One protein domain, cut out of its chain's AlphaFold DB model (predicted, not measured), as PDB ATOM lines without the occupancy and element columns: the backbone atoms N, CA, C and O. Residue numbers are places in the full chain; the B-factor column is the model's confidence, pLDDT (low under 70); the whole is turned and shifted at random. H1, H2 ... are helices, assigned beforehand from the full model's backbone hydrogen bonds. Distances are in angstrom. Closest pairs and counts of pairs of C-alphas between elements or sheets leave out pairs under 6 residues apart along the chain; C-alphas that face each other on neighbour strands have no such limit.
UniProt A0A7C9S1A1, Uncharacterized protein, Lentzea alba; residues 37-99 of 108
ATOM      1  N   ASP A  37     214.921 231.597 181.721       77.81
ATOM      2  CA  ASP A  37     213.820 231.268 180.808       77.81
ATOM      3  C   ASP A  37     213.993 229.856 180.215       77.81
ATOM      4  O   ASP A  37     213.861 229.621 179.016       77.81
ATOM      5  N   ASN A  38     214.411 228.897 181.051       81.56
ATOM      6  CA  ASN A  38     214.614 227.521 180.597       81.56
ATOM      7  C   ASN A  38     213.282 226.766 180.547       81.56
ATOM      8  O   ASN A  38     212.406 226.966 181.383       81.56
ATOM      9  N   GLU A  39     213.195 225.789 179.643       81.00
ATOM     10  CA  GLU A  39     212.042 224.885 179.525       81.00
ATOM     11  C   GLU A  39     211.718 224.148 180.843       81.00
ATOM     12  O   GLU A  39     210.557 223.875 181.146       81.00
ATOM     13  N   PHE A  40     212.736 223.848 181.660       82.38
ATOM     14  CA  PHE A  40     212.573 223.186 182.954       82.38
ATOM     15  C   PHE A  40     212.809 224.148 184.121       82.38
ATOM     16  O   PHE A  40     213.774 224.902 184.133       82.38
ATOM     17  N   VAL A  41     211.984 224.029 185.168       84.44
ATOM     18  CA  VAL A  41     212.096 224.840 186.399       84.44
ATOM     19  C   VAL A  41     213.383 224.542 187.180       84.44
ATOM     20  O   VAL A  41     213.968 225.420 187.808       84.44
ATOM     21  N   PHE A  42     213.834 223.284 187.174       85.50
ATOM     22  CA  PHE A  42     215.079 222.867 187.818       85.50
ATOM     23  C   PHE A  42     215.998 222.236 186.782       85.50
ATOM     24  O   PHE A  42     215.753 221.120 186.320       85.50
ATOM     25  N   THR A  43     217.062 222.950 186.434       84.56
ATOM     26  CA  THR A  43     218.007 222.542 185.394       84.56
ATOM     27  C   THR A  43     219.379 222.231 185.963       84.56
ATOM     28  O   THR A  43     219.772 222.725 187.022       84.56
ATOM     29  N   ALA A  44     220.134 221.417 185.231       81.25
ATOM     30  CA  ALA A  44     221.577 221.382 185.388       81.25
ATOM     31  C   ALA A  44     222.204 222.686 184.859       81.25
ATOM     32  O   ALA A  44     221.533 223.569 184.316       81.25
ATOM     33  N   GLU A  45     223.515 222.804 185.036       74.62
ATOM     34  CA  GLU A  45     224.306 223.888 184.463       74.62
ATOM     35  C   GLU A  45     224.100 223.939 182.937       74.62
ATOM     36  O   GLU A  45     224.158 222.908 182.265       74.62
ATOM     37  N   GLY A  46     223.765 225.121 182.408       75.94
ATOM     38  CA  GLY A  46     223.424 225.307 180.992       75.94
ATOM     39  C   GLY A  46     221.955 225.060 180.619       75.94
ATOM     40  O   GLY A  46     221.657 224.913 179.439       75.94
ATOM     41  N   GLY A  47     221.034 224.985 181.586       80.56
ATOM     42  CA  GLY A  47     219.589 224.947 181.302       80.56
ATOM     43  C   GLY A  47     219.053 223.581 180.855       80.56
ATOM     44  O   GLY A  47     217.911 223.461 180.424       80.56
ATOM     45  N   THR A  48     219.868 222.532 180.968       83.56
ATOM     46  CA  THR A  48     219.517 221.174 180.533       83.56
ATOM     47  C   THR A  48     218.801 220.372 181.620       83.56
ATOM     48  O   THR A  48     218.750 220.761 182.791       83.56
ATOM     49  N   TRP A  49     218.254 219.217 181.233       83.88
ATOM     50  CA  TRP A  49     217.571 218.297 182.139       83.88
ATOM     51  C   TRP A  49     218.437 217.914 183.346       83.88
ATOM     52  O   TRP A  49     219.558 217.411 183.210       83.88
ATOM     53  N   LEU A  50     217.889 218.096 184.548       85.25
ATOM     54  CA  LEU A  50     218.573 217.734 185.779       85.25
ATOM     55  C   LEU A  50     218.380 216.250 186.099       85.25
ATOM     56  O   LEU A  50     217.356 215.819 186.631       85.25
ATOM     57  N   TRP A  51     219.409 215.453 185.816       85.44
ATOM     58  CA  TRP A  51     219.420 214.039 186.178       85.44
ATOM     59  C   TRP A  51     219.349 213.845 187.695       85.44
ATOM     60  O   TRP A  51     220.086 214.473 188.459       85.44
ATOM     61  N   ARG A  52     218.520 212.893 188.141       84.31
ATOM     62  CA  ARG A  52     218.375 212.541 189.564       84.31
ATOM     63  C   ARG A  52     219.719 212.203 190.218       84.31
ATOM     64  O   ARG A  52     219.968 212.628 191.341       84.31
ATOM     65  N   SER A  53     220.582 211.453 189.533       82.88
ATOM     66  CA  SER A  53     221.925 211.106 190.020       82.88
ATOM     67  C   SER A  53     222.818 212.339 190.177       82.88
ATOM     68  O   SER A  53     223.522 212.462 191.180       82.88
ATOM     69  N   ALA A  54     222.745 213.287 189.236       82.81
ATOM     70  CA  ALA A  54     223.466 214.552 189.310       82.81
ATOM     71  C   ALA A  54     222.975 215.408 190.486       82.81
ATOM     72  O   ALA A  54     223.800 215.933 191.231       82.81
ATOM     73  N   PHE A  55     221.659 215.479 190.714       83.12
ATOM     74  CA  PHE A  55     221.091 216.155 191.884       83.12
ATOM     75  C   PHE A  55     221.578 215.527 193.192       83.12
ATOM     76  O   PHE A  55     222.055 216.234 194.074       83.12
ATOM     77  N   ILE A  56     221.504 214.196 193.316       81.69
ATOM     78  CA  ILE A  56     221.963 213.493 194.522       81.69
ATOM     79  C   ILE A  56     223.431 213.818 194.783       81.69
ATOM     80  O   ILE A  56     223.773 214.197 195.895       81.69
ATOM     81  N   ARG A  57     224.291 213.741 193.764       80.19
ATOM     82  CA  ARG A  57     225.724 214.008 193.924       80.19
ATOM     83  C   ARG A  57     226.035 215.469 194.270       80.19
ATOM     84  O   ARG A  57     226.939 215.698 195.060       80.19
ATOM     85  N   ARG A  58     225.335 216.434 193.659       77.62
ATOM     86  CA  ARG A  58     225.637 217.877 193.766       77.62
ATOM     87  C   ARG A  58     224.902 218.597 194.898       77.62
ATOM     88  O   ARG A  58     225.347 219.661 195.311       77.62
ATOM     89  N   VAL A  59     223.778 218.068 195.370       79.00
ATOM     90  CA  VAL A  59     222.931 218.745 196.366       79.00
ATOM     91  C   VAL A  59     222.858 217.943 197.657       79.00
ATOM     92  O   VAL A  59     223.147 218.481 198.719       79.00
ATOM     93  N   LEU A  60     222.512 216.653 197.583       76.88
ATOM     94  CA  LEU A  60     222.306 215.830 198.785       76.88
ATOM     95  C   LEU A  60     223.623 215.302 199.365       76.88
ATOM     96  O   LEU A  60     223.851 215.401 200.564       76.88
ATOM     97  N   ASN A  61     224.505 214.805 198.500       73.44
ATOM     98  CA  ASN A  61     225.775 214.172 198.853       73.44
ATOM     99  C   ASN A  61     226.978 215.038 198.471       73.44
ATOM    100  O   ASN A  61     228.092 214.517 198.357       73.44
ATOM    101  N   SER A  62     226.766 216.333 198.219       67.31
ATOM    102  CA  SER A  62     227.892 217.235 198.003       67.31
ATOM    103  C   SER A  62     228.768 217.178 199.238       67.31
ATOM    104  O   SER A  62     228.341 217.565 200.329       67.31
ATOM    105  N   ARG A  63     229.981 216.640 199.064       61.34
ATOM    106  CA  ARG A  63     231.007 216.700 200.098       61.34
ATOM    107  C   ARG A  63     231.172 218.170 200.488       61.34
ATOM    108  O   ARG A  63     231.123 219.016 199.593       61.34
ATOM    109  N   PRO A  64     231.394 218.473 201.775       58.56
ATOM    110  CA  PRO A  64     231.669 219.824 202.230       58.56
ATOM    111  C   PRO A  64     233.057 220.256 201.744       58.56
ATOM    112  O   PRO A  64     234.021 220.288 202.497       58.56
ATOM    113  N   THR A  65     233.196 220.493 200.443       50.94
ATOM    114  CA  THR A  65     234.437 220.959 199.815       50.94
ATOM    115  C   THR A  65     234.408 222.465 199.606       50.94
ATOM    116  O   THR A  65     235.412 223.041 199.205       50.94
ATOM    117  N   THR A  66     233.261 223.110 199.836       52.47
ATOM    118  CA  THR A  66     233.147 224.566 199.796       52.47
ATOM    119  C   THR A  66     233.338 225.124 201.203       52.47
ATOM    120  O   THR A  66     232.775 224.615 202.169       52.47
ATOM    121  N   THR A  67     234.110 226.204 201.329       50.56
ATOM    122  CA  THR A  67     234.362 226.932 202.590       50.56
ATOM    123  C   THR A  67     233.069 227.323 203.328       50.56
ATOM    124  O   THR A  67     233.069 227.489 204.544       50.56
ATOM    125  N   MET A  68     231.946 227.421 202.606       49.53
ATOM    126  CA  MET A  68     230.604 227.654 203.154       49.53
ATOM    127  C   MET A  68     230.119 226.516 204.066       49.53
ATOM    128  O   MET A  68     229.506 226.790 205.095       49.53
ATOM    129  N   ASP A  69     230.444 225.261 203.749       53.09
ATOM    130  CA  ASP A  69     230.040 224.100 204.548       53.09
ATOM    131  C   ASP A  69     230.903 223.924 205.803       53.09
ATOM    132  O   ASP A  69     230.404 223.512 206.851       53.09
ATOM    133  N   ALA A  70     232.177 224.325 205.734       56.28
ATOM    134  CA  ALA A  70     233.064 224.382 206.896       56.28
ATOM    135  C   ALA A  70     232.590 225.403 207.948       56.28
ATOM    136  O   ALA A  70     232.911 225.278 209.128       56.28
ATOM    137  N   ARG A  71     231.793 226.400 207.536       57.34
ATOM    138  CA  ARG A  71     231.239 227.431 208.424       57.34
ATOM    139  C   ARG A  71     230.031 226.946 209.235       57.34
ATOM    140  O   ARG A  71     229.674 227.592 210.215       57.34
ATOM    141  N   ASN A  72     229.402 225.832 208.847       62.88
ATOM    142  CA  ASN A  72     228.278 225.240 209.571       62.88
ATOM    143  C   ASN A  72     228.373 223.698 209.579       62.88
ATOM    144  O   ASN A  72     227.722 223.040 208.756       62.88
ATOM    145  N   PRO A  73     229.144 223.110 210.513       60.25
ATOM    146  CA  PRO A  73     229.362 221.662 210.577       60.25
ATOM    147  C   PRO A  73     228.063 220.865 210.772       60.25
ATOM    148  O   PRO A  73     227.915 219.791 210.193       60.25
ATOM    149  N   ALA A  74     227.069 221.429 211.470       62.50
ATOM    150  CA  ALA A  74     225.762 220.793 211.655       62.50
ATOM    151  C   ALA A  74     225.022 220.570 210.320       62.50
ATOM    152  O   ALA A  74     224.318 219.578 210.139       62.50
ATOM    153  N   SER A  75     225.216 221.462 209.342       61.91
ATOM    154  CA  SER A  75     224.632 221.306 208.003       61.91
ATOM    155  C   SER A  75     225.284 220.187 207.185       61.91
ATOM    156  O   SER A  75     224.636 219.610 206.310       61.91
ATOM    157  N   ALA A  76     226.566 219.898 207.428       63.12
ATOM    158  CA  ALA A  76     227.296 218.833 206.749       63.12
ATOM    159  C   ALA A  76     226.880 217.461 207.294       63.12
ATOM    160  O   ALA A  76     226.625 216.542 206.518       63.12
ATOM    161  N   GLU A  77     226.717 217.352 208.612       62.56
ATOM    162  CA  GLU A  77     226.231 216.136 209.268       62.56
ATOM    163  C   GLU A  77     224.778 215.826 208.883       62.56
ATOM    164  O   GLU A  77     224.472 214.708 208.469       62.56
ATOM    165  N   CYS A  78     223.907 216.843 208.863       62.97
ATOM    166  CA  CYS A  78     222.506 216.694 208.463       62.97
ATOM    167  C   CYS A  78     222.325 216.253 206.995       62.97
ATOM    168  O   CYS A  78     221.257 215.758 206.630       62.97
ATOM    169  N   ARG A  79     223.342 216.436 206.140       64.00
ATOM    170  CA  ARG A  79     223.329 215.970 204.744       64.00
ATOM    171  C   ARG A  79     223.681 214.496 204.605       64.00
ATOM    172  O   ARG A  79     223.233 213.856 203.650       64.00
ATOM    173  N   SER A  80     224.440 213.939 205.549       61.75
ATOM    174  CA  SER A  80     224.771 212.517 205.540       61.75
ATOM    175  C   SER A  80     223.487 211.693 205.723       61.75
ATOM    176  O   SER A  80     222.814 211.756 206.744       61.75
ATOM    177  N   GLY A  81     223.070 210.986 204.668       69.31
ATOM    178  CA  GLY A  81     221.843 210.179 204.676       69.31
ATOM    179  C   GLY A  81     220.581 210.860 204.127       69.31
ATOM    180  O   GLY A  81     219.514 210.237 204.135       69.31
ATOM    181  N   LEU A  82     220.661 212.083 203.582       76.94
ATOM    182  CA  LEU A  82     219.512 212.675 202.889       76.94
ATOM    183  C   LEU A  82     219.189 211.910 201.605       76.94
ATOM    184  O   LEU A  82     219.982 211.815 200.669       76.94
ATOM    185  N   THR A  83     217.956 211.419 201.523       83.94
ATOM    186  CA  THR A  83     217.416 210.797 200.313       83.94
ATOM    187  C   THR A  83     216.103 211.459 199.930       83.94
ATOM    188  O   THR A  83     215.364 211.957 200.776       83.94
ATOM    189  N   PHE A  84     215.748 211.408 198.645       81.62
ATOM    190  CA  PHE A  84     214.422 211.843 198.195       81.62
ATOM    191  C   PHE A  84     213.283 211.113 198.915       81.62
ATOM    192  O   PHE A  84     212.249 211.715 199.193       81.62
ATOM    193  N   HIS A  85     213.468 209.819 199.205       85.88
ATOM    194  CA  HIS A  85     212.477 209.045 199.943       85.88
ATOM    195  C   HIS A  85     212.335 209.576 201.373       85.88
ATOM    196  O   HIS A  85     211.217 209.857 201.792       85.88
ATOM    197  N   GLY A  86     213.454 209.803 202.067       82.12
ATOM    198  CA  GLY A  86     213.473 210.388 203.409       82.12
ATOM    199  C   GLY A  86     212.822 211.768 203.449       82.12
ATOM    200  O   GLY A  86     211.943 211.996 204.267       82.12
ATOM    201  N   LEU A  87     213.146 212.656 202.502       84.25
ATOM    202  CA  LEU A  87     212.526 213.983 202.409       84.25
ATOM    203  C   LEU A  87     211.007 213.903 202.193       84.25
ATOM    204  O   LEU A  87     210.247 214.608 202.858       84.25
ATOM    205  N   ARG A  88     210.545 213.018 201.298       82.94
ATOM    206  CA  ARG A  88     209.108 212.804 201.066       82.94
ATOM    207  C   ARG A  88     208.419 212.213 202.296       82.94
ATOM    208  O   ARG A  88     207.299 212.614 202.608       82.94
ATOM    209  N   HIS A  89     209.072 211.272 202.971       85.31
ATOM    210  CA  HIS A  89     208.565 210.660 204.191       85.31
ATOM    211  C   HIS A  89     208.438 211.703 205.306       85.31
ATOM    212  O   HIS A  89     207.356 211.862 205.862       85.31
ATOM    213  N   SER A  90     209.486 212.492 205.553       81.38
ATOM    214  CA  SER A  90     209.473 213.575 206.540       81.38
ATOM    215  C   SER A  90     208.381 214.594 206.243       81.38
ATOM    216  O   SER A  90     207.628 214.944 207.143       81.38
ATOM    217  N   HIS A  91     208.223 215.030 204.990       82.19
ATOM    218  CA  HIS A  91     207.147 215.954 204.622       82.19
ATOM    219  C   HIS A  91     205.757 215.400 204.974       82.19
ATOM    220  O   HIS A  91     204.937 216.117 205.542       82.19
ATOM    221  N   LYS A  92     205.510 214.110 204.705       79.12
ATOM    222  CA  LYS A  92     204.266 213.440 205.107       79.12
ATOM    223  C   LYS A  92     204.094 213.451 206.627       79.12
ATOM    224  O   LYS A  92     203.014 213.791 207.101       79.12
ATOM    225  N   THR A  93     205.143 213.109 207.375       80.62
ATOM    226  CA  THR A  93     205.120 213.114 208.844       80.62
ATOM    227  C   THR A  93     204.794 214.500 209.393       80.62
ATOM    228  O   THR A  93     203.927 214.612 210.251       80.62
ATOM    229  N   TRP A  94     205.417 215.557 208.863       76.81
ATOM    230  CA  TRP A  94     205.158 216.937 209.289       76.81
ATOM    231  C   TRP A  94     203.739 217.403 208.959       76.81
ATOM    232  O   TRP A  94     203.130 218.086 209.776       76.81
ATOM    233  N   LEU A  95     203.180 217.008 207.812       76.00
ATOM    234  CA  LEU A  95     201.781 217.302 207.489       76.00
ATOM    235  C   LEU A  95     200.815 216.610 208.460       76.00
ATOM    236  O   LEU A  95     199.871 217.240 208.930       76.00
ATOM    237  N   VAL A  96     201.063 215.340 208.797       69.75
ATOM    238  CA  VAL A  96     200.244 214.598 209.771       69.75
ATOM    239  C   VAL A  96     200.370 215.210 211.169       69.75
ATOM    240  O   VAL A  96     199.358 215.451 211.821       69.75
ATOM    241  N   ALA A  97     201.595 215.511 211.610       69.50
ATOM    242  CA  ALA A  97     201.860 216.132 212.908       69.50
ATOM    243  C   ALA A  97     201.267 217.550 213.015       69.50
ATOM    244  O   ALA A  97     200.797 217.938 214.078       69.50
ATOM    245  N   GLY A  98     201.228 218.298 211.905       67.44
ATOM    246  CA  GLY A  98     200.584 219.611 211.796       67.44
ATOM    247  C   GLY A  98     199.054 219.570 211.695       67.44
ATOM    248  O   GLY A  98     198.439 220.602 211.435       67.44
ATOM    249  N   GLY A  99     198.427 218.400 211.871       48.12
ATOM    250  CA  GLY A  99     196.971 218.251 211.906       48.12
ATOM    251  C   GLY A  99     196.294 218.109 210.539       48.12
ATOM    252  O   GLY A  99     195.063 218.072 210.476       48.12
TER     253      GLY A  99
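This is residues 37 to 99 of the 108 residues of an uncharacterized protein of Lentzea alba (UniProt A0A7C9S1A1). The printed part is an open, loose horseshoe of four separate helices with no packed core: a looped stretch, residues 37 to 51, and H1 make one limb, the short H2 and H3 make the turn, and the long H4 lies at the end of the other limb and points away from the rest. No helix touches another, and residues 85 to 99, mostly H4, stick out as a free arm. There are 63 residues with four named helices, H1, H2, H3 and H4 along the chain, and no named strand; the class is all helix. The whole is loose, with a radius of gyration of the C-alphas of 14.7 A, and spans 40 by 32 by 20 A.

The printed part begins at Asp 37, C-alpha at (213.820, 231.268, 180.808), and residues 37 to 51 hold no named element. H1, residues 52 to 60, begins at C-alpha 52 at (218.375, 212.541, 189.564) and is 10.5 A long. H2 is residues 67 to 70, 5.2 A, and H3 is residues 73 to 77, 6.5 A. H4, residues 84 to 97, is 19.8 A long and ends at C-alpha 97 at (201.860, 216.132, 212.908).

H1 is apart from H2, H3 and H4. H2 and H3 are close but not clearly touching; their closest C-alphas, of Asp 69 and Ala 76, are 6.3 A apart. H4 is apart from H2 and H3. Every O i to N i+4 pair is within hydrogen-bond range in H1, H3 and H4; H2 is too short for such a pair.

The C-alphas farthest apart, of Gly 46 and Gly 99, are 41.3 A apart. The printed part has no cut and no long link between helices. Residues 65 to 71 also stand free. Mean pLDDT of the printed part is 73.2; residues 62 to 81 and 96 to 99 are under 70.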